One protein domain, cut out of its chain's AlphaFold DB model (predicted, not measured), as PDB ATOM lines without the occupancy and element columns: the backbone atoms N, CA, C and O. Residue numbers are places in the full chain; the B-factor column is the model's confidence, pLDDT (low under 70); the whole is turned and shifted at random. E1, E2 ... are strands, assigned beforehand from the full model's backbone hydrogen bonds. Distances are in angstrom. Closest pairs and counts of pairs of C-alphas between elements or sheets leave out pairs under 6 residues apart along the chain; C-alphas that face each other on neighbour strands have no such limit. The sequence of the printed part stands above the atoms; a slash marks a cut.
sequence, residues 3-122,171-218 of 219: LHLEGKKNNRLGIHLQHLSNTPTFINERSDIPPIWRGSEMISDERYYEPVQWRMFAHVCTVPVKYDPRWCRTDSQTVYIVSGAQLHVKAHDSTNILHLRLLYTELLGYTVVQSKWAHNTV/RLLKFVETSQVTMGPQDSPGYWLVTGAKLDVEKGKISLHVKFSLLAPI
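Overview. This is residues 3 to 122 and 171 to 218 of the 219 residues of an uncharacterized protein of Arundo donax (UniProt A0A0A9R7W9). Two strongly twisted sheets lie lengthwise beside each other and are only partly face to face: the long E6-E7 hairpin with the short strands E3, E5 and E4 makes one, and E8, E10 and E9 make the other, with E9 next to E6 and E7. The small E1-E2 hairpin bridges the two sheets, with E2 close to E6 and E1 close to E10, and long stretches without named strands run round them. The printed part has 168 residues with no named helix and ten named strands, E1 to E10 in order along the chain; the class is all strand, though under half of the residues, 82, are in named elements. The first sheet is branched and mixed, the second runs E8, E10, E9, all antiparallel, and E1 and E2 make an antiparallel pair of their own. The whole is compact, with a radius of gyration of the C-alphas of 16.8 A and spans of 48 by 33 by 26 A.

Along the chain. Begin in the largest sheet with E7, residues 95 to 108: find C-alpha 95 at (59.260, 100.431, 138.903) and follow 41.1 A to C-alpha 108 at (89.291, 98.339, 166.956). Just before it is E6, residues 78 to 92, the longest strand by residues, 35.4 A long; it bends by 74 degrees at residue 84. The short strands of this sheet are E3, residues 36 to 39, E4, residues 49 to 51, and E5, residues 59 to 61. In the other sheet, E8 covers residues 110 to 119, 25.1 A, and bends by 64 degrees at residue 113. E9 covers residues 192 to 202, 24.7 A, and bends by 75 degrees at residue 195. E10, residues 205 to 217, runs 38.5 A and ends with C-alpha 217 at (91.443, 106.119, 170.587). Look last at E1, residues 3 to 6, and E2, residues 12 to 16; C-alpha 3 is at (78.144, 110.852, 142.483).

Arrangement. Start at E7, which has E3 and E5 on one side and E6 on the other side. E6 and E7 are an antiparallel hairpin; look at N 86 and O 101, 2.8 A apart, and N 97 and O 90, 2.8 A. E3 is antiparallel to E7, with N 38 and O 102 at 2.9 A, while E5 is parallel to it, with N 61 and O 98 at 2.9 A. E4 and E5 are a hairpin, with N 60 and O 50 at 2.8 A. Going outward, the closest C-alphas of E6 and E9 are those of Ile 81 and Thr 195, 4.8 A apart; those of E7 and E9 are Leu 100 and Leu 199, 6.9 A. E9 and E10 are a hairpin, with N 211 and O 196 at 2.8 A. E10 is the inner strand, and E8 is antiparallel to it, with N 212 and O 116 at 2.8 A. Residues 65 to 66 pair antiparallel with residues 196 to 197 of E9. E1 and E2 are a hairpin, with N 6 and O 12 at 2.8 A. The closest C-alphas of E2 and E6 are those of Ile 15 and Gln 86, 6.5 A; those of E1 and E10 are Leu 3 and Leu 208, 7.0 A.

Size, cuts and confidence. The two C-alphas farthest apart are those of Asp 75 and Arg 171, 52.3 A. Residues 123 to 170 are not printed, and C-alphas 122 and 171 are 21.6 A apart across this cut, which falls in the link from E8 to E9. The links from E2 to E3 and from E5 to E6 are long, with 19 and 16 residues. The mean pLDDT of the printed part is 86.2; look for values under 70 at residues 20 to 30, 73 to 76, 121 to 122 and 171.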
ATOM      1  N   LEU A   3      78.777 111.484 143.638       94.31
ATOM      2  CA  LEU A   3      78.144 110.852 142.483       94.31
ATOM      3  C   LEU A   3      78.823 111.356 141.210       94.31
ATOM      4  O   LEU A   3      79.329 112.479 141.169       94.31
ATOM      5  N   HIS A   4      78.824 110.550 140.160       91.06
ATOM      6  CA  HIS A   4      79.361 110.953 138.866       91.06
ATOM      7  C   HIS A   4      78.651 110.224 137.731       91.06
ATOM      8  O   HIS A   4      78.021 109.189 137.932       91.06
ATOM      9  N   LEU A   5      78.717 110.795 136.531       90.88
ATOM     10  CA  LEU A   5      78.175 110.175 135.329       90.88
ATOM     11  C   LEU A   5      79.321 109.613 134.491       90.88
ATOM     12  O   LEU A   5      80.271 110.329 134.186       90.88
ATOM     13  N   GLU A   6      79.219 108.343 134.117       86.75
ATOM     14  CA  GLU A   6      80.236 107.603 133.373       86.75
ATOM     15  C   GLU A   6      79.740 107.134 131.997       86.75
ATOM     16  O   GLU A   6      78.545 107.148 131.669       86.75
ATOM     17  N   GLY A   7      80.690 106.623 131.210       81.94
ATOM     18  CA  GLY A   7      80.472 106.026 129.899       81.94
ATOM     19  C   GLY A   7      80.522 107.049 128.769       81.94
ATOM     20  O   GLY A   7      80.411 108.251 128.979       81.94
ATOM     21  N   LYS A   8      80.628 106.564 127.525       78.75
ATOM     22  CA  LYS A   8      80.757 107.415 126.322       78.75
ATOM     23  C   LYS A   8      79.640 108.461 126.171       78.75
ATOM     24  O   LYS A   8      79.812 109.435 125.451       78.75
ATOM     25  N   LYS A   9      78.484 108.234 126.806       80.06
ATOM     26  CA  LYS A   9      77.299 109.102 126.751       80.06
ATOM     27  C   LYS A   9      76.947 109.748 128.099       80.06
ATOM     28  O   LYS A   9      75.869 110.328 128.191       80.06
ATOM     29  N   ASN A  10      77.791 109.624 129.131       79.31
ATOM     30  CA  ASN A  10      77.508 110.090 130.499       79.31
ATOM     31  C   ASN A  10      76.134 109.628 131.013       79.31
ATOM     32  O   ASN A  10      75.371 110.397 131.593       79.31
ATOM     33  N   ASN A  11      75.788 108.372 130.729       81.94
ATOM     34  CA  ASN A  11      74.466 107.797 130.980       81.94
ATOM     35  C   ASN A  11      74.478 106.665 132.007       81.94
ATOM     36  O   ASN A  11      73.493 105.940 132.128       81.94
ATOM     37  N   ARG A  12      75.589 106.492 132.722       87.31
ATOM     38  CA  ARG A  12      75.711 105.551 133.831       87.31
ATOM     39  C   ARG A  12      75.968 106.341 135.096       87.31
ATOM     40  O   ARG A  12      76.905 107.128 135.128       87.31
ATOM     41  N   LEU A  13      75.130 106.156 136.107       91.94
ATOM     42  CA  LEU A  13      75.352 106.760 137.412       91.94
ATOM     43  C   LEU A  13      76.361 105.910 138.188       91.94
ATOM     44  O   LEU A  13      76.127 104.722 138.405       91.94
ATOM     45  N   GLY A  14      77.465 106.526 138.587       93.06
ATOM     46  CA  GLY A  14      78.492 105.954 139.441       93.06
ATOM     47  C   GLY A  14      78.560 106.662 140.791       93.06
ATOM     48  O   GLY A  14      78.039 107.766 140.979       93.06
ATOM     49  N   ILE A  15      79.226 106.004 141.735       95.44
ATOM     50  CA  ILE A  15      79.573 106.547 143.045       95.44
ATOM     51  C   ILE A  15      81.072 106.380 143.256       95.44
ATOM     52  O   ILE A  15      81.627 105.311 143.013       95.44
ATOM     53  N   HIS A  16      81.733 107.442 143.701       92.69
ATOM     54  CA  HIS A  16      83.156 107.428 143.996       92.69
ATOM     55  C   HIS A  16      83.402 107.732 145.475       92.69
ATOM     56  O   HIS A  16      83.051 108.805 145.988       92.69
ATOM     57  N   LEU A  17      84.043 106.781 146.151       91.19
ATOM     58  CA  LEU A  17      84.615 106.953 147.478       91.19
ATOM     59  C   LEU A  17      86.113 107.223 147.324       91.19
ATOM     60  O   LEU A  17      86.879 106.329 146.983       91.19
ATOM     61  N   GLN A  18      86.526 108.468 147.558       84.25
ATOM     62  CA  GLN A  18      87.944 108.797 147.583       84.25
ATOM     63  C   GLN A  18      88.548 108.274 148.887       84.25
ATOM     64  O   GLN A  18      88.182 108.746 149.965       84.25
ATOM     65  N   HIS A  19      89.473 107.326 148.769       71.12
ATOM     66  CA  HIS A  19      90.355 106.944 149.863       71.12
ATOM     67  C   HIS A  19      91.470 107.976 150.023       71.12
ATOM     68  O   HIS A  19      91.858 108.662 149.073       71.12
ATOM     69  N   LEU A  20      91.982 108.097 151.241       65.25
ATOM     70  CA  LEU A  20      93.178 108.886 151.500       65.25
ATOM     71  C   LEU A  20      94.355 108.214 150.797       65.25
ATOM     72  O   LEU A  20      94.478 106.993 150.834       65.25
ATOM     73  N   SER A  21      95.213 109.009 150.166       59.31
ATOM     74  CA  SER A  21      96.415 108.510 149.490       59.31
ATOM     75  C   SER A  21      97.362 107.781 150.445       59.31
ATOM     76  O   SER A  21      98.047 106.858 150.021       59.31
ATOM     77  N   ASN A  22      97.346 108.153 151.730       64.06
ATOM     78  CA  ASN A  22      98.068 107.479 152.801       64.06
ATOM     79  C   ASN A  22      97.084 107.059 153.894       64.06
ATOM     80  O   ASN A  22      96.363 107.904 154.437       64.06
ATOM     81  N   THR A  23      97.077 105.773 154.247       68.19
ATOM     82  CA  THR A  23      96.375 105.300 155.444       68.19
ATOM     83  C   THR A  23      97.077 105.876 156.673       68.19
ATOM     84  O   THR A  23      98.289 105.696 156.810       68.19
ATOM     85  N   PRO A  24      96.366 106.591 157.560       68.69
ATOM     86  CA  PRO A  24      96.968 107.089 158.785       68.69
ATOM     87  C   PRO A  24      97.530 105.937 159.616       68.69
ATOM     88  O   PRO A  24      96.873 104.912 159.767       68.69
ATOM     89  N   THR A  25      98.714 106.124 160.193       69.19
ATOM     90  CA  THR A  25      99.414 105.092 160.977       69.19
ATOM     91  C   THR A  25      98.635 104.621 162.200       69.19
ATOM     92  O   THR A  25      98.898 103.538 162.702       69.19
ATOM     93  N   PHE A  26      97.663 105.404 162.671       68.25
ATOM     94  CA  PHE A  26      96.778 105.023 163.767       68.25
ATOM     95  C   PHE A  26      95.744 103.951 163.353       68.25
ATOM     96  O   PHE A  26      95.239 103.218 164.197       68.25
ATOM     97  N   ILE A  27      95.479 103.789 162.052       69.50
ATOM     98  CA  ILE A  27      94.673 102.698 161.477       69.50
ATOM     99  C   ILE A  27      95.613 101.529 161.128       69.50
ATOM    100  O   ILE A  27      95.740 101.146 159.965       69.50
ATOM    101  N   ASN A  28      96.361 101.019 162.110       60.38
ATOM    102  CA  ASN A  28      97.315  99.923 161.881       60.38
ATOM    103  C   ASN A  28      96.713  98.546 162.182       60.38
ATOM    104  O   ASN A  28      97.080  97.556 161.554       60.38
ATOM    105  N   GLU A  29      95.767  98.486 163.119       65.00
ATOM    106  CA  GLU A  29      95.104  97.241 163.492       65.00
ATOM    107  C   GLU A  29      93.991  96.926 162.496       65.00
ATOM    108  O   GLU A  29      92.962  97.601 162.422       65.00
ATOM    109  N   ARG A  30      94.230  95.896 161.683       65.94
ATOM    110  CA  ARG A  30      93.205  95.314 160.823       65.94
ATOM    111  C   ARG A  30      92.419  94.319 161.661       65.94
ATOM    112  O   ARG A  30      93.008  93.399 162.214       65.94
ATOM    113  N   SER A  31      91.108  94.513 161.734       73.38
ATOM    114  CA  SER A  31      90.227  93.490 162.284       73.38
ATOM    115  C   SER A  31      90.288  92.223 161.422       73.38
ATOM    116  O   SER A  31      90.341  92.308 160.192       73.38
ATOM    117  N   ASP A  32      90.233  91.060 162.071       81.00
ATOM    118  CA  ASP A  32      90.056  89.762 161.410       81.00
ATOM    119  C   ASP A  32      88.635  89.593 160.835       81.00
ATOM    120  O   ASP A  32      88.365  88.660 160.074       81.00
ATOM    121  N   ILE A  33      87.706  90.494 161.180       85.31
ATOM    122  CA  ILE A  33      86.332  90.479 160.683       85.31
ATOM    123  C   ILE A  33      86.301  91.005 159.239       85.31
ATOM    124  O   ILE A  33      86.726  92.135 158.969       85.31
ATOM    125  N   PRO A  34      85.753  90.229 158.284       88.88
ATOM    126  CA  PRO A  34      85.650  90.673 156.904       88.88
ATOM    127  C   PRO A  34      84.714  91.890 156.786       88.88
ATOM    128  O   PRO A  34      83.688  91.942 157.469       88.88
ATOM    129  N   PRO A  35      85.005  92.849 155.887       91.38
ATOM    130  CA  PRO A  35      84.127  93.986 155.648       91.38
ATOM    131  C   PRO A  35      82.708  93.555 155.258       91.38
ATOM    132  O   PRO A  35      82.519  92.600 154.501       91.38
ATOM    133  N   ILE A  36      81.700  94.289 155.728       93.12
ATOM    134  CA  ILE A  36      80.294  93.898 155.597       93.12
ATOM    135  C   ILE A  36      79.519  94.928 154.777       93.12
ATOM    136  O   ILE A  36      79.526  96.122 155.075       93.12
ATOM    137  N   TRP A  37      78.782  94.460 153.768       95.19
ATOM    138  CA  TRP A  37      77.856  95.306 153.019       95.19
ATOM    139  C   TRP A  37      76.577  95.581 153.814       95.19
ATOM    140  O   TRP A  37      75.935  94.678 154.365       95.19
ATOM    141  N   ARG A  38      76.183  96.851 153.836       95.38
ATOM    142  CA  ARG A  38      74.906  97.327 154.367       95.38
ATOM    143  C   ARG A  38      74.285  98.256 153.349       95.38
ATOM    144  O   ARG A  38      74.968  99.125 152.811       95.38
ATOM    145  N   GLY A  39      73.006  98.066 153.079       95.06
ATOM    146  CA  GLY A  39      72.322  98.805 152.035       95.06
ATOM    147  C   GLY A  39      70.958  99.294 152.463       95.06
ATOM    148  O   GLY A  39      70.346  98.739 153.377       95.06
ATOM    149  N   SER A  40      70.485 100.344 151.798       94.81
ATOM    150  CA  SER A  40      69.159 100.892 152.060       94.81
ATOM    151  C   SER A  40      68.045  99.908 151.698       94.81
ATOM    152  O   SER A  40      66.974  99.972 152.281       94.81
ATOM    153  N   GLU A  41      68.301  98.930 150.823       91.94
ATOM    154  CA  GLU A  41      67.340  97.880 150.468       91.94
ATOM    155  C   GLU A  41      67.030  96.888 151.598       91.94
ATOM    156  O   GLU A  41      66.078  96.115 151.478       91.94
ATOM    157  N   MET A  42      67.832  96.880 152.671       88.25
ATOM    158  CA  MET A  42      67.570  96.077 153.873       88.25
ATOM    159  C   MET A  42      66.428  96.664 154.713       88.25
ATOM    160  O   MET A  42      65.826  95.954 155.515       88.25
ATOM    161  N   ILE A  43      66.122  97.950 154.529       84.50
ATOM    162  CA  ILE A  43      65.029  98.653 155.199       84.50
ATOM    163  C   ILE A  43      63.915  98.813 154.165       84.50
ATOM    164  O   ILE A  43      63.974  99.671 153.289       84.50
ATOM    165  N   SER A  44      62.918  97.934 154.241       76.62
ATOM    166  CA  SER A  44      61.770  97.940 153.327       76.62
ATOM    167  C   SER A  44      60.680  98.863 153.872       76.62
ATOM    168  O   SER A  44      59.711  98.401 154.464       76.62
ATOM    169  N   ASP A  45      60.884 100.174 153.730       87.31
ATOM    170  CA  ASP A  45      59.912 101.205 154.107       87.31
ATOM    171  C   ASP A  45      59.719 102.182 152.940       87.31
ATOM    172  O   ASP A  45      60.598 102.987 152.621       87.31
ATOM    173  N   GLU A  46      58.556 102.087 152.296       87.56
ATOM    174  CA  GLU A  46      58.203 102.847 151.093       87.56
ATOM    175  C   GLU A  46      58.140 104.357 151.326       87.56
ATOM    176  O   GLU A  46      58.266 105.136 150.383       87.56
ATOM    177  N   ARG A  47      58.016 104.803 152.583       91.69
ATOM    178  CA  ARG A  47      57.992 106.233 152.930       91.69
ATOM    179  C   ARG A  47      59.292 106.955 152.581       91.69
ATOM    180  O   ARG A  47      59.310 108.180 152.541       91.69
ATOM    181  N   TYR A  48      60.364 106.206 152.342       92.69
ATOM    182  CA  TYR A  48      61.659 106.728 151.915       92.69
ATOM    183  C   TYR A  48      61.879 106.648 150.401       92.69
ATOM    184  O   TYR A  48      63.000 106.853 149.937       92.69
ATOM    185  N   TYR A  49      60.869 106.283 149.613       93.75
ATOM    186  CA  TYR A  49      60.982 106.248 148.160       93.75
ATOM    187  C   TYR A  49      60.555 107.587 147.580       93.75
ATOM    188  O   TYR A  49      59.373 107.909 147.495       93.75
ATOM    189  N   GLU A  50      61.539 108.370 147.160       93.44
ATOM    190  CA  GLU A  50      61.297 109.685 146.584       93.44
ATOM    191  C   GLU A  50      61.334 109.624 145.056       93.44
ATOM    192  O   GLU A  50      62.264 109.041 144.484       93.44
ATOM    193  N   PRO A  51      60.335 110.203 144.368       91.31
ATOM    194  CA  PRO A  51      60.254 110.144 142.919       91.31
ATOM    195  C   PRO A  51      61.321 111.023 142.264       91.31
ATOM    196  O   PRO A  51      61.618 112.129 142.721       91.31
ATOM    197  N   VAL A  52      61.851 110.571 141.128       89.88
ATOM    198  CA  VAL A  52      62.812 111.337 140.325       89.88
ATOM    199  C   VAL A  52      62.365 111.463 138.875       89.88
ATOM    200  O   VAL A  52      61.744 110.578 138.298       89.88
ATOM    201  N   GLN A  53      62.733 112.572 138.235       79.88
ATOM    202  CA  GLN A  53      62.353 112.864 136.846       79.88
ATOM    203  C   GLN A  53      63.228 112.140 135.801       79.88
ATOM    204  O   GLN A  53      63.233 112.500 134.620       79.88
ATOM    205  N   TRP A  54      64.000 111.132 136.211       80.44
ATOM    206  CA  TRP A  54      64.957 110.447 135.351       80.44
ATOM    207  C   TRP A  54      64.425 109.083 134.901       80.44
ATOM    208  O   TRP A  54      64.257 108.172 135.691       80.44
ATOM    209  N   ARG A  55      64.252 108.896 133.588       74.06
ATOM    210  CA  ARG A  55      63.699 107.679 132.955       74.06
ATOM    211  C   ARG A  55      64.341 106.331 133.357       74.06
ATOM    212  O   ARG A  55      63.756 105.295 133.064       74.06
ATOM    213  N   MET A  56      65.534 106.306 133.959       70.12
ATOM    214  CA  MET A  56      66.220 105.054 134.322       70.12
ATOM    215  C   MET A  56      65.666 104.373 135.581       70.12
ATOM    216  O   MET A  56      65.744 103.151 135.686       70.12
ATOM    217  N   PHE A  57      65.120 105.134 136.523       77.12
ATOM    218  CA  PHE A  57      64.510 104.627 137.753       77.12
ATOM    219  C   PHE A  57      63.454 105.628 138.208       77.12
ATOM    220  O   PHE A  57      63.644 106.829 138.064       77.12
ATOM    221  N   ALA A  58      62.320 105.137 138.705       79.19
ATOM    222  CA  ALA A  58      61.206 106.011 139.070       79.19
ATOM    223  C   ALA A  58      61.423 106.649 140.445       79.19
ATOM    224  O   ALA A  58      61.004 107.783 140.663       79.19
ATOM    225  N   HIS A  59      62.114 105.931 141.335       91.38
ATOM    226  CA  HIS A  59      62.323 106.339 142.717       91.38
ATOM    227  C   HIS A  59      63.779 106.168 143.156       91.38
ATOM    228  O   HIS A  59      64.533 105.343 142.630       91.38
ATOM    229  N   VAL A  60      64.157 106.939 144.169       94.62
ATOM    230  CA  VAL A  60      65.407 106.812 144.916       94.62
ATOM    231  C   VAL A  60      65.056 106.540 146.370       94.62
ATOM    232  O   VAL A  60      64.202 107.207 146.943       94.62
ATOM    233  N   CYS A  61      65.716 105.556 146.973       95.88
ATOM    234  CA  CYS A  61      65.566 105.266 148.388       95.88
ATOM    235  C   CYS A  61      66.441 106.221 149.216       95.88
ATOM    236  O   CYS A  61      67.672 106.153 149.147       95.88
ATOM    237  N   THR A  62      65.807 107.079 150.017       96.44
ATOM    238  CA  THR A  62      66.460 108.109 150.845       96.44
ATOM    239  C   THR A  62      66.761 107.655 152.277       96.44
ATOM    240  O   THR A  62      67.226 108.440 153.112       96.44
ATOM    241  N   VAL A  63      66.571 106.360 152.572       96.38
ATOM    242  CA  VAL A  63      66.946 105.764 153.861       96.38
ATOM    243  C   VAL A  63      68.448 105.954 154.108       96.38
ATOM    244  O   VAL A  63      69.270 105.571 153.267       96.38
ATOM    245  N   PRO A  64      68.851 106.482 155.277       95.88
ATOM    246  CA  PRO A  64      70.255 106.618 155.606       95.88
ATOM    247  C   PRO A  64      70.915 105.282 155.930       95.88
ATOM    248  O   PRO A  64      70.508 104.574 156.851       95.88
ATOM    249  N   VAL A  65      72.018 104.998 155.240       96.12
ATOM    250  CA  VAL A  65      72.908 103.880 155.545       96.12
ATOM    251  C   VAL A  65      74.026 104.419 156.427       96.12
ATOM    252  O   VAL A  65      74.907 105.136 155.958       96.12
ATOM    253  N   LYS A  66      73.992 104.115 157.723       94.00
ATOM    254  CA  LYS A  66      74.957 104.631 158.705       94.00
ATOM    255  C   LYS A  66      75.414 103.541 159.666       94.00
ATOM    256  O   LYS A  66      74.689 102.572 159.875       94.00
ATOM    257  N   TYR A  67      76.567 103.772 160.289       86.06
ATOM    258  CA  TYR A  67      77.034 103.027 161.450       86.06
ATOM    259  C   TYR A  67      75.925 102.897 162.501       86.06
ATOM    260  O   TYR A  67      75.308 103.898 162.898       86.06
ATOM    261  N   ASP A  68      75.706 101.659 162.936       85.06
ATOM    262  CA  ASP A  68      74.824 101.295 164.034       85.06
ATOM    263  C   ASP A  68      75.682 100.795 165.208       85.06
ATOM    264  O   ASP A  68      76.343  99.763 165.073       85.06
ATOM    265  N   PRO A  69      75.669 101.485 166.363       80.12
ATOM    266  CA  PRO A  69      76.403 101.054 167.552       80.12
ATOM    267  C   PRO A  69      76.049  99.645 168.032       80.12
ATOM    268  O   PRO A  69      76.845  99.016 168.717       80.12
ATOM    269  N   ARG A  70      74.875  99.122 167.653       81.69
ATOM    270  CA  ARG A  70      74.448  97.758 167.990       81.69
ATOM    271  C   ARG A  70      75.227  96.674 167.241       81.69
ATOM    272  O   ARG A  70      75.054  95.501 167.549       81.69
ATOM    273  N   TRP A  71      76.030  97.031 166.234       80.69
ATOM    274  CA  TRP A  71      76.925  96.080 165.566       80.69
ATOM    275  C   TRP A  71      78.119  95.694 166.439       80.69
ATOM    276  O   TRP A  71      78.700  94.635 166.217       80.69
ATOM    277  N   CYS A  72      78.472  96.525 167.420       71.06
ATOM    278  CA  CYS A  72      79.570  96.242 168.331       71.06
ATOM    279  C   CYS A  72      79.170  95.119 169.287       71.06
ATOM    280  O   CYS A  72      78.087  95.145 169.883       71.06
ATOM    281  N   ARG A  73      80.050  94.129 169.438       67.31
ATOM    282  CA  ARG A  73      79.877  93.094 170.457       67.31
ATOM    283  C   ARG A  73      80.068  93.753 171.822       67.31
ATOM    284  O   ARG A  73      80.817  94.716 171.957       67.31
ATOM    285  N   THR A  74      79.337  93.277 172.824       58.31
ATOM    286  CA  THR A  74      79.226  93.917 174.149       58.31
ATOM    287  C   THR A  74      80.574  94.065 174.874       58.31
ATOM    288  O   THR A  74      80.685  94.856 175.805       58.31
ATOM    289  N   ASP A  75      81.596  93.338 174.431       63.38
ATOM    290  CA  ASP A  75      82.967  93.309 174.939       63.38
ATOM    291  C   ASP A  75      83.985  94.060 174.060       63.38
ATOM    292  O   ASP A  75      85.088  94.351 174.519       63.38
ATOM    293  N   SER A  76      83.637  94.408 172.817       67.38
ATOM    294  CA  SER A  76      84.569  94.975 171.845       67.38
ATOM    295  C   SER A  76      84.278  96.455 171.606       67.38
ATOM    296  O   SER A  76      83.275  96.830 170.992       67.38
ATOM    297  N   GLN A  77      85.183  97.318 172.060       79.12
ATOM    298  CA  GLN A  77      85.114  98.745 171.776       79.12
ATOM    299  C   GLN A  77      85.583  99.034 170.343       79.12
ATOM    300  O   GLN A  77      86.767  99.250 170.070       79.12
ATOM    301  N   THR A  78      84.635  98.970 169.416       87.00
ATOM    302  CA  THR A  78      84.888  99.023 167.976       87.00
ATOM    303  C   THR A  78      84.014 100.066 167.307       87.00
ATOM    304  O   THR A  78      82.916 100.373 167.769       87.00
ATOM    305  N   VAL A  79      84.460 100.577 166.167       89.75
ATOM    306  CA  VAL A  79      83.663 101.446 165.294       89.75
ATOM    307  C   VAL A  79      83.752 100.952 163.866       89.75
ATOM    308  O   VAL A  79      84.762 100.391 163.459       89.75
ATOM    309  N   TYR A  80      82.704 101.177 163.081       91.50
ATOM    310  CA  TYR A  80      82.703 100.793 161.674       91.50
ATOM    311  C   TYR A  80      82.788 102.033 160.790       91.50
ATOM    312  O   TYR A  80      81.979 102.960 160.902       91.50
ATOM    313  N   ILE A  81      83.759 102.027 159.883       92.62
ATOM    314  CA  ILE A  81      83.966 103.074 158.882       92.62
ATOM    315  C   ILE A  81      83.584 102.569 157.497       92.62
ATOM    316  O   ILE A  81      83.621 101.372 157.223       92.62
ATOM    317  N   VAL A  82      83.230 103.487 156.606       94.00
ATOM    318  CA  VAL A  82      82.910 103.166 155.217       94.00
ATOM    319  C   VAL A  82      84.205 103.029 154.421       94.00
ATOM    320  O   VAL A  82      84.944 103.999 154.251       94.00
ATOM    321  N   SER A  83      84.458 101.827 153.908       92.62
ATOM    322  CA  SER A  83      85.621 101.471 153.086       92.62
ATOM    323  C   SER A  83      85.261 101.165 151.630       92.62
ATOM    324  O   SER A  83      86.142 100.952 150.806       92.62
ATOM    325  N   GLY A  84      83.972 101.169 151.289       94.62
ATOM    326  CA  GLY A  84      83.489 100.987 149.926       94.62
ATOM    327  C   GLY A  84      82.066 101.507 149.758       94.62
ATOM    328  O   GLY A  84      81.326 101.671 150.728       94.62
ATOM    329  N   ALA A  85      81.677 101.781 148.517       96.81
ATOM    330  CA  ALA A  85      80.341 102.256 148.183       96.81
ATOM    331  C   ALA A  85      79.883 101.672 146.845       96.81
ATOM    332  O   ALA A  85      80.676 101.518 145.920       96.81
ATOM    333  N   GLN A  86      78.594 101.363 146.745       96.44
ATOM    334  CA  GLN A  86      77.972 100.806 145.554       96.44
ATOM    335  C   GLN A  86      76.550 101.353 145.407       96.44
ATOM    336  O   GLN A  86      75.835 101.556 146.386       96.44
ATOM    337  N   LEU A  87      76.130 101.562 144.162       95.88
ATOM    338  CA  LEU A  87      74.733 101.806 143.823       95.88
ATOM    339  C   LEU A  87      74.082 100.492 143.399       95.88
ATOM    340  O   LEU A  87      74.663  99.722 142.633       95.88
ATOM    341  N   HIS A  88      72.879 100.238 143.895       94.50
ATOM    342  CA  HIS A  88      72.113  99.038 143.591       94.50
ATOM    343  C   HIS A  88      70.739  99.432 143.060       94.50
ATOM    344  O   HIS A  88      70.108 100.332 143.596       94.50
ATOM    345  N   VAL A  89      70.271  98.772 142.005       93.25
ATOM    346  CA  VAL A  89      68.921  98.984 141.475       93.25
ATOM    347  C   VAL A  89      68.094  97.753 141.805       93.25
ATOM    348  O   VAL A  89      68.483  96.643 141.442       93.25
ATOM    349  N   LYS A  90      66.971  97.953 142.497       92.19
ATOM    350  CA  LYS A  90      66.039  96.894 142.891       92.19
ATOM    351  C   LYS A  90      64.675  97.164 142.264       92.19
ATOM    352  O   LYS A  90      64.212  98.303 142.265       92.19
ATOM    353  N   ALA A  91      64.045  96.125 141.725       91.19
ATOM    354  CA  ALA A  91      62.674  96.221 141.240       91.19
ATOM    355  C   ALA A  91      61.702  96.301 142.429       91.19
ATOM    356  O   ALA A  91      61.852  95.563 143.406       91.19
ATOM    357  N   HIS A  92      60.723  97.195 142.333       86.75
ATOM    358  CA  HIS A  92      59.621  97.358 143.273       86.75
ATOM    359  C   HIS A  92      58.343  97.597 142.474       86.75
ATOM    360  O   HIS A  92      58.211  98.611 141.777       86.75
ATOM    361  N   ASP A  93      57.434  96.630 142.536       86.19
ATOM    362  CA  ASP A  93      56.231  96.563 141.707       86.19
ATOM    363  C   ASP A  93      56.556  96.687 140.206       86.19
ATOM    364  O   ASP A  93      57.238  95.839 139.632       86.19
ATOM    365  N   SER A  94      56.087  97.758 139.566       83.75
ATOM    366  CA  SER A  94      56.303  98.080 138.153       83.75
ATOM    367  C   SER A  94      57.454  99.065 137.921       83.75
ATOM    368  O   SER A  94      57.658  99.529 136.795       83.75
ATOM    369  N   THR A  95      58.209  99.411 138.966       87.94
ATOM    370  CA  THR A  95      59.260 100.431 138.903       87.94
ATOM    371  C   THR A  95      60.604  99.933 139.421       87.94
ATOM    372  O   THR A  95      60.712  98.905 140.081       87.94
ATOM    373  N   ASN A  96      61.660 100.681 139.103       90.81
ATOM    374  CA  ASN A  96      62.995 100.454 139.638       90.81
ATOM    375  C   ASN A  96      63.321 101.526 140.674       90.81
ATOM    376  O   ASN A  96      63.098 102.716 140.420       90.81
ATOM    377  N   ILE A  97      63.898 101.091 141.792       93.12
ATOM    378  CA  ILE A  97      64.343 101.941 142.891       93.12
ATOM    379  C   ILE A  97      65.865 101.917 142.958       93.12
ATOM    380  O   ILE A  97      66.492 100.854 142.940       93.12
ATOM    381  N   LEU A  98      66.465 103.104 143.036       95.19
ATOM    382  CA  LEU A  98      67.891 103.266 143.288       95.19
ATOM    383  C   LEU A  98      68.179 103.207 144.795       95.19
ATOM    384  O   LEU A  98      67.672 104.017 145.568       95.19
ATOM    385  N   HIS A  99      69.048 102.286 145.189       96.06
ATOM    386  CA  HIS A  99      69.517 102.066 146.551       96.06
ATOM    387  C   HIS A  99      71.013 102.355 146.682       96.06
ATOM    388  O   HIS A  99      71.793 102.217 145.732       96.06
ATOM    389  N   LEU A 100      71.417 102.709 147.899       97.50
ATOM    390  CA  LEU A 100      72.810 102.899 148.281       97.50
ATOM    391  C   LEU A 100      73.265 101.720 149.131       97.50
ATOM    392  O   LEU A 100      72.604 101.365 150.102       97.50
ATOM    393  N   ARG A 101      74.431 101.171 148.802       97.31
ATOM    394  CA  ARG A 101      75.153 100.181 149.597       97.31
ATOM    395  C   ARG A 101      76.495 100.743 150.019       97.31
ATOM    396  O   ARG A 101      77.215 101.316 149.205       97.31
ATOM    397  N   LEU A 102      76.841 100.549 151.280       97.25
ATOM    398  CA  LEU A 102      78.128 100.917 151.850       97.25
ATOM    399  C   LEU A 102      78.788  99.667 152.416       97.25
ATOM    400  O   LEU A 102      78.134  98.840 153.056       97.25
ATOM    401  N   LEU A 103      80.081  99.534 152.154       95.38
ATOM    402  CA  LEU A 103      80.917  98.502 152.739       95.38
ATOM    403  C   LEU A 103      81.525  99.062 154.018       95.38
ATOM    404  O   LEU A 103      82.172 100.111 153.986       95.38
ATOM    405  N   TYR A 104      81.296  98.370 155.125       93.94
ATOM    406  CA  TYR A 104      81.788  98.754 156.436       93.94
ATOM    407  C   TYR A 104      82.970  97.887 156.845       93.94
ATOM    408  O   TYR A 104      82.881  96.662 156.806       93.94
ATOM    409  N   THR A 105      84.052  98.525 157.277       91.31
ATOM    410  CA  THR A 105      85.218  97.876 157.882       91.31
ATOM    411  C   THR A 105      85.283  98.248 159.351       91.31
ATOM    412  O   THR A 105      85.086  99.411 159.708       91.31
ATOM    413  N   GLU A 106      85.546  97.253 160.188       90.19
ATOM    414  CA  GLU A 106      85.722  97.442 161.620       90.19
ATOM    415  C   GLU A 106      87.077  98.081 161.934       90.19
ATOM    416  O   GLU A 106      88.098  97.764 161.323       90.19
ATOM    417  N   LEU A 107      87.062  98.976 162.914       87.69
ATOM    418  CA  LEU A 107      88.221  99.622 163.494       87.69
ATOM    419  C   LEU A 107      88.181  99.421 165.016       87.69
ATOM    420  O   LEU A 107      87.247  99.875 165.684       87.69
ATOM    421  N   LEU A 108      89.180  98.715 165.544       87.94
ATOM    422  CA  LEU A 108      89.291  98.339 166.956       87.94
ATOM    423  C   LEU A 108      89.938  99.454 167.782       87.94
ATOM    424  O   LEU A 108      90.832 100.135 167.291       87.94
ATOM    425  N   GLY A 109      89.510  99.631 169.036       86.25
ATOM    426  CA  GLY A 109      90.155 100.561 169.972       86.25
ATOM    427  C   GLY A 109      89.803 102.032 169.741       86.25
ATOM    428  O   GLY A 109      90.483 102.917 170.256       86.25
ATOM    429  N   TYR A 110      88.738 102.308 168.986       87.56
ATOM    430  CA  TYR A 110      88.245 103.662 168.738       87.56
ATOM    431  C   TYR A 110      86.799 103.812 169.173       87.56
ATOM    432  O   TYR A 110      86.021 102.862 169.155       87.56
ATOM    433  N   THR A 111      86.424 105.048 169.485       89.56
ATOM    434  CA  THR A 111      85.041 105.452 169.729       89.56
ATOM    435  C   THR A 111      84.659 106.655 168.872       89.56
ATOM    436  O   THR A 111      85.505 107.466 168.485       89.56
ATOM    437  N   VAL A 112      83.367 106.776 168.553       90.94
ATOM    438  CA  VAL A 112      82.824 107.945 167.851       90.94
ATOM    439  C   VAL A 112      82.619 109.069 168.861       90.94
ATOM    440  O   VAL A 112      81.704 109.011 169.676       90.94
ATOM    441  N   VAL A 113      83.422 110.127 168.757       90.56
ATOM    442  CA  VAL A 113      83.308 111.317 169.619       90.56
ATOM    443  C   VAL A 113      82.216 112.248 169.113       90.56
ATOM    444  O   VAL A 113      81.388 112.749 169.867       90.56
ATOM    445  N   GLN A 114      82.213 112.492 167.804       91.88
ATOM    446  CA  GLN A 114      81.301 113.435 167.173       91.88
ATOM    447  C   GLN A 114      80.911 112.935 165.789       91.88
ATOM    448  O   GLN A 114      81.687 112.270 165.110       91.88
ATOM    449  N   SER A 115      79.696 113.260 165.350       93.44
ATOM    450  CA  SER A 115      79.239 113.000 163.986       93.44
ATOM    451  C   SER A 115      78.586 114.231 163.378       93.44
ATOM    452  O   SER A 115      77.890 114.972 164.069       93.44
ATOM    453  N   LYS A 116      78.761 114.414 162.072       93.56
ATOM    454  CA  LYS A 116      78.162 115.496 161.296       93.56
ATOM    455  C   LYS A 116      77.681 114.965 159.954       93.56
ATOM    456  O   LYS A 116      78.396 114.237 159.274       93.56
ATOM    457  N   TRP A 117      76.472 115.353 159.564       94.62
ATOM    458  CA  TRP A 117      76.025 115.200 158.186       94.62
ATOM    459  C   TRP A 117      76.523 116.384 157.372       94.62
ATOM    460  O   TRP A 117      76.352 117.539 157.765       94.62
ATOM    461  N   ALA A 118      77.155 116.086 156.249       92.19
ATOM    462  CA  ALA A 118      77.555 117.064 155.266       92.19
ATOM    463  C   ALA A 118      76.907 116.712 153.931       92.19
ATOM    464  O   ALA A 118      76.844 115.557 153.512       92.19
ATOM    465  N   HIS A 119      76.445 117.746 153.261       88.00
ATOM    466  CA  HIS A 119      75.941 117.717 151.905       88.00
ATOM    467  C   HIS A 119      76.570 118.915 151.195       88.00
ATOM    468  O   HIS A 119      77.046 119.846 151.854       88.00
ATOM    469  N   ASN A 120      76.635 118.877 149.869       73.19
ATOM    470  CA  ASN A 120      77.133 120.014 149.115       73.19
ATOM    471  C   ASN A 120      76.136 121.178 149.146       73.19
ATOM    472  O   ASN A 120      75.383 121.406 148.204       73.19
ATOM    473  N   THR A 121      76.216 121.988 150.193       53.59
ATOM    474  CA  THR A 121      76.025 123.416 150.012       53.59
ATOM    475  C   THR A 121      77.322 123.915 149.394       53.59
ATOM    476  O   THR A 121      78.399 123.604 149.906       53.59
ATOM    477  N   VAL A 122      77.235 124.620 148.259       43.84
ATOM    478  CA  VAL A 122      78.365 125.349 147.660       43.84
ATOM    479  C   VAL A 122      79.247 125.842 148.793       43.84
ATOM    480  O   VAL A 122      78.752 126.573 149.651       43.84
ATOM    481  N   ARG A 171      72.584 116.318 129.042       68.00
ATOM    482  CA  ARG A 171      71.170 116.261 129.481       68.00
ATOM    483  C   ARG A 171      70.930 115.576 130.828       68.00
ATOM    484  O   ARG A 171      69.867 115.793 131.396       68.00
ATOM    485  N   LEU A 172      71.855 114.746 131.312       79.50
ATOM    486  CA  LEU A 172      71.684 113.971 132.545       79.50
ATOM    487  C   LEU A 172      72.293 114.638 133.784       79.50
ATOM    488  O   LEU A 172      71.832 114.384 134.892       79.50
ATOM    489  N   LEU A 173      73.232 115.576 133.606       81.62
ATOM    490  CA  LEU A 173      73.793 116.378 134.706       81.62
ATOM    491  C   LEU A 173      72.727 117.234 135.404       81.62
ATOM    492  O   LEU A 173      72.875 117.610 136.562       81.62
ATOM    493  N   LYS A 174      71.614 117.519 134.721       85.75
ATOM    494  CA  LYS A 174      70.482 118.230 135.322       85.75
ATOM    495  C   LYS A 174      69.729 117.405 136.369       85.75
ATOM    496  O   LYS A 174      68.962 118.003 137.104       85.75
ATOM    497  N   PHE A 175      69.934 116.084 136.421       88.56
ATOM    498  CA  PHE A 175      69.257 115.165 137.343       88.56
ATOM    499  C   PHE A 175      70.158 114.659 138.473       88.56
ATOM    500  O   PHE A 175      69.672 113.953 139.349       88.56
ATOM    501  N   VAL A 176      71.457 114.971 138.459       91.19
ATOM    502  CA  VAL A 176      72.421 114.431 139.427       91.19
ATOM    503  C   VAL A 176      73.333 115.536 139.918       91.19
ATOM    504  O   VAL A 176      73.953 116.244 139.126       91.19
ATOM    505  N   GLU A 177      73.452 115.649 141.232       91.69
ATOM    506  CA  GLU A 177      74.444 116.494 141.874       91.69
ATOM    507  C   GLU A 177      75.779 115.739 141.954       91.69
ATOM    508  O   GLU A 177      75.925 114.762 142.689       91.69
ATOM    509  N   THR A 178      76.761 116.173 141.160       91.31
ATOM    510  CA  THR A 178      78.067 115.490 141.013       91.31
ATOM    511  C   THR A 178      79.167 116.071 141.900       91.31
ATOM    512  O   THR A 178      80.327 115.651 141.855       91.31
ATOM    513  N   SER A 179      78.812 117.049 142.731       89.88
ATOM    514  CA  SER A 179      79.733 117.686 143.656       89.88
ATOM    515  C   SER A 179      80.343 116.700 144.641       89.88
ATOM    516  O   SER A 179      79.680 115.785 145.139       89.88
ATOM    517  N   GLN A 180      81.599 116.947 144.988       90.56
ATOM    518  CA  GLN A 180      82.285 116.138 145.968       90.56
ATOM    519  C   GLN A 180      82.031 116.629 147.388       90.56
ATOM    520  O   GLN A 180      82.355 117.760 147.738       90.56
ATOM    521  N   VAL A 181      81.526 115.727 148.229       92.44
ATOM    522  CA  VAL A 181      81.421 115.954 149.668       92.44
ATOM    523  C   VAL A 181      82.692 115.423 150.323       92.44
ATOM    524  O   VAL A 181      82.959 114.214 150.295       92.44
ATOM    525  N   THR A 182      83.500 116.320 150.886       89.06
ATOM    526  CA  THR A 182      84.724 115.970 151.616       89.06
ATOM    527  C   THR A 182      84.789 116.682 152.953       89.06
ATOM    528  O   THR A 182      84.469 117.868 153.053       89.06
ATOM    529  N   MET A 183      85.238 115.924 153.947       86.75
ATOM    530  CA  MET A 183      85.808 116.393 155.199       86.75
ATOM    531  C   MET A 183      87.056 115.551 155.461       86.75
ATOM    532  O   MET A 183      87.147 114.417 154.980       86.75
ATOM    533  N   GLY A 184      88.019 116.100 156.180       77.75
ATOM    534  CA  GLY A 184      89.272 115.425 156.451       77.75
ATOM    535  C   GLY A 184      90.082 116.117 157.542       77.75
ATOM    536  O   GLY A 184      89.532 116.884 158.320       77.75
ATOM    537  N   PRO A 185      91.400 115.883 157.593       76.06
ATOM    538  CA  PRO A 185      92.257 116.297 158.714       76.06
ATOM    539  C   PRO A 185      92.416 117.811 158.841       76.06
ATOM    540  O   PRO A 185      92.810 118.313 159.885       76.06
ATOM    541  N   GLN A 186      92.147 118.519 157.744       80.00
ATOM    542  CA  GLN A 186      92.196 119.973 157.669       80.00
ATOM    543  C   GLN A 186      90.935 120.621 158.264       80.00
ATOM    544  O   GLN A 186      90.905 121.832 158.459       80.00
ATOM    545  N   ASP A 187      89.890 119.831 158.534       83.44
ATOM    546  CA  ASP A 187      88.646 120.301 159.127       83.44
ATOM    547  C   ASP A 187      88.688 120.102 160.648       83.44
ATOM    548  O   ASP A 187      88.636 118.980 161.156       83.44
ATOM    549  N   SER A 188      88.738 121.202 161.402       77.56
ATOM    550  CA  SER A 188      88.698 121.156 162.867       77.56
ATOM    551  C   SER A 188      87.483 120.355 163.376       77.56
ATOM    552  O   SER A 188      86.386 120.484 162.821       77.56
ATOM    553  N   PRO A 189      87.631 119.538 164.436       83.56
ATOM    554  CA  PRO A 189      88.789 119.430 165.329       83.56
ATOM    555  C   PRO A 189      89.802 118.322 164.962       83.56
ATOM    556  O   PRO A 189      90.672 118.034 165.779       83.56
ATOM    557  N   GLY A 190      89.718 117.669 163.793       77.81
ATOM    558  CA  GLY A 190      90.659 116.589 163.476       77.81
ATOM    559  C   GLY A 190      90.279 115.689 162.300       77.81
ATOM    560  O   GLY A 190      89.758 116.130 161.284       77.81
ATOM    561  N   TYR A 191      90.596 114.398 162.420       78.81
ATOM    562  CA  TYR A 191      90.511 113.427 161.328       78.81
ATOM    563  C   TYR A 191      89.083 112.876 161.163       78.81
ATOM    564  O   TYR A 191      88.663 111.953 161.862       78.81
ATOM    565  N   TRP A 192      88.323 113.449 160.231       89.31
ATOM    566  CA  TRP A 192      86.962 113.005 159.920       89.31
ATOM    567  C   TRP A 192      86.949 111.814 158.962       89.31
ATOM    568  O   TRP A 192      87.519 111.872 157.872       89.31
ATOM    569  N   LEU A 193      86.237 110.752 159.339       91.00
ATOM    570  CA  LEU A 193      86.055 109.551 158.524       91.00
ATOM    571  C   LEU A 193      84.587 109.354 158.160       91.00
ATOM    572  O   LEU A 193      83.687 109.753 158.896       91.00
ATOM    573  N   VAL A 194      84.334 108.735 157.009       93.81
ATOM    574  CA  VAL A 194      82.968 108.444 156.570       93.81
ATOM    575  C   VAL A 194      82.423 107.274 157.386       93.81
ATOM    576  O   VAL A 194      83.004 106.194 157.388       93.81
ATOM    577  N   THR A 195      81.288 107.474 158.050       95.00
ATOM    578  CA  THR A 195      80.583 106.441 158.837       95.00
ATOM    579  C   THR A 195      79.156 106.213 158.354       95.00
ATOM    580  O   THR A 195      78.388 105.472 158.965       95.00
ATOM    581  N   GLY A 196      78.769 106.863 157.262       96.75
ATOM    582  CA  GLY A 196      77.486 106.650 156.623       96.75
ATOM    583  C   GLY A 196      77.258 107.592 155.459       96.75
ATOM    584  O   GLY A 196      77.998 108.552 155.248       96.75
ATOM    585  N   ALA A 197      76.203 107.326 154.710       97.62
ATOM    586  CA  ALA A 197      75.709 108.193 153.661       97.62
ATOM    587  C   ALA A 197      74.242 107.876 153.358       97.62
ATOM    588  O   ALA A 197      73.710 106.833 153.745       97.62
ATOM    589  N   LYS A 198      73.584 108.792 152.659       96.75
ATOM    590  CA  LYS A 198      72.246 108.599 152.107       96.75
ATOM    591  C   LYS A 198      72.161 109.260 150.738       96.75
ATOM    592  O   LYS A 198      72.875 110.233 150.474       96.75
ATOM    593  N   LEU A 199      71.294 108.725 149.891       96.44
ATOM    594  CA  LEU A 199      70.828 109.446 148.714       96.44
ATOM    595  C   LEU A 199      69.695 110.382 149.137       96.44
ATOM    596  O   LEU A 199      69.008 110.114 150.122       96.44
ATOM    597  N   ASP A 200      69.537 111.479 148.415       94.88
ATOM    598  CA  ASP A 200      68.468 112.451 148.633       94.88
ATOM    599  C   ASP A 200      67.962 112.985 147.285       94.88
ATOM    600  O   ASP A 200      68.660 112.844 146.269       94.88
ATOM    601  N   VAL A 201      66.770 113.585 147.257       93.31
ATOM    602  CA  VAL A 201      66.219 114.234 146.056       93.31
ATOM    603  C   VAL A 201      66.019 115.726 146.309       93.31
ATOM    604  O   VAL A 201      64.979 116.205 146.750       93.31
ATOM    605  N   GLU A 202      67.025 116.516 145.950       90.00
ATOM    606  CA  GLU A 202      67.019 117.961 146.159       90.00
ATOM    607  C   GLU A 202      66.735 118.692 144.853       90.00
ATOM    608  O   GLU A 202      67.485 118.595 143.880       90.00
ATOM    609  N   LYS A 203      65.644 119.467 144.820       87.12
ATOM    610  CA  LYS A 203      65.233 120.241 143.631       87.12
ATOM    611  C   LYS A 203      65.126 119.362 142.369       87.12
ATOM    612  O   LYS A 203      65.479 119.794 141.273       87.12
ATOM    613  N   GLY A 204      64.671 118.116 142.534       86.12
ATOM    614  CA  GLY A 204      64.534 117.130 141.456       86.12
ATOM    615  C   GLY A 204      65.845 116.477 141.002       86.12
ATOM    616  O   GLY A 204      65.838 115.732 140.019       86.12
ATOM    617  N   LYS A 205      66.961 116.741 141.695       90.81
ATOM    618  CA  LYS A 205      68.252 116.092 141.464       90.81
ATOM    619  C   LYS A 205      68.551 115.072 142.541       90.81
ATOM    620  O   LYS A 205      68.332 115.324 143.717       90.81
ATOM    621  N   ILE A 206      69.164 113.975 142.133       93.75
ATOM    622  CA  ILE A 206      69.741 113.002 143.049       93.75
ATOM    623  C   ILE A 206      70.993 113.618 143.641       93.75
ATOM    624  O   ILE A 206      71.934 113.936 142.905       93.75
ATOM    625  N   SER A 207      71.012 113.773 144.953       94.19
ATOM    626  CA  SER A 207      72.167 114.263 145.681       94.19
ATOM    627  C   SER A 207      72.643 113.245 146.706       94.19
ATOM    628  O   SER A 207      72.031 112.199 146.939       94.19
ATOM    629  N   LEU A 208      73.824 113.523 147.252       95.94
ATOM    630  CA  LEU A 208      74.498 112.650 148.191       95.94
ATOM    631  C   LEU A 208      74.786 113.406 149.479       95.94
ATOM    632  O   LEU A 208      75.452 114.442 149.476       95.94
ATOM    633  N   HIS A 209      74.328 112.835 150.583       96.06
ATOM    634  CA  HIS A 209      74.614 113.307 151.928       96.06
ATOM    635  C   HIS A 209      75.527 112.294 152.598       96.06
ATOM    636  O   HIS A 209      75.270 111.092 152.565       96.06
ATOM    637  N   VAL A 210      76.601 112.770 153.209       96.38
ATOM    638  CA  VAL A 210      77.635 111.926 153.806       96.38
ATOM    639  C   VAL A 210      77.714 112.230 155.291       96.38
ATOM    640  O   VAL A 210      77.806 113.386 155.701       96.38
ATOM    641  N   LYS A 211      77.676 111.182 156.107       95.62
ATOM    642  CA  LYS A 211      77.920 111.268 157.539       95.62
ATOM    643  C   LYS A 211      79.408 111.080 157.787       95.62
ATOM    644  O   LYS A 211      79.968 110.022 157.498       95.62
ATOM    645  N   PHE A 212      80.020 112.106 158.352       94.19
ATOM    646  CA  PHE A 212      81.384 112.066 158.841       94.19
ATOM    647  C   PHE A 212      81.379 111.920 160.356       94.19
ATOM    648  O   PHE A 212      80.534 112.504 161.037       94.19
ATOM    649  N   SER A 213      82.337 111.173 160.887       93.06
ATOM    650  CA  SER A 213      82.564 111.049 162.319       93.06
ATOM    651  C   SER A 213      84.019 111.302 162.669       93.06
ATOM    652  O   SER A 213      84.923 110.888 161.945       93.06
ATOM    653  N   LEU A 214      84.212 111.973 163.798       91.50
ATOM    654  CA  LEU A 214      85.491 112.095 164.469       91.50
ATOM    655  C   LEU A 214      85.666 110.880 165.380       91.50
ATOM    656  O   LEU A 214      84.784 110.592 166.198       91.50
ATOM    657  N   LEU A 215      86.788 110.185 165.227       88.38
ATOM    658  CA  LEU A 215      87.138 109.029 166.042       88.38
ATOM    659  C   LEU A 215      88.251 109.404 167.021       88.38
ATOM    660  O   LEU A 215      89.160 110.147 166.654       88.38
ATOM    661  N   ALA A 216      88.189 108.871 168.238       86.62
ATOM    662  CA  ALA A 216      89.272 108.964 169.212       86.62
ATOM    663  C   ALA A 216      89.679 107.564 169.684       86.62
ATOM    664  O   ALA A 216      88.789 106.721 169.844       86.62
ATOM    665  N   PRO A 217      90.984 107.317 169.905       86.12
ATOM    666  CA  PRO A 217      91.443 106.119 170.587       86.12
ATOM    667  C   PRO A 217      90.830 106.033 171.980       86.12
ATOM    668  O   PRO A 217      90.636 107.049 172.653       86.12
ATOM    669  N   ILE A 218      90.542 104.818 172.412       81.94
ATOM    670  CA  ILE A 218      90.059 104.543 173.759       81.94
ATOM    671  C   ILE A 218      91.291 104.349 174.635       81.94
ATOM    672  O   ILE A 218      92.161 103.547 174.303       81.94
TER     673      ILE A 218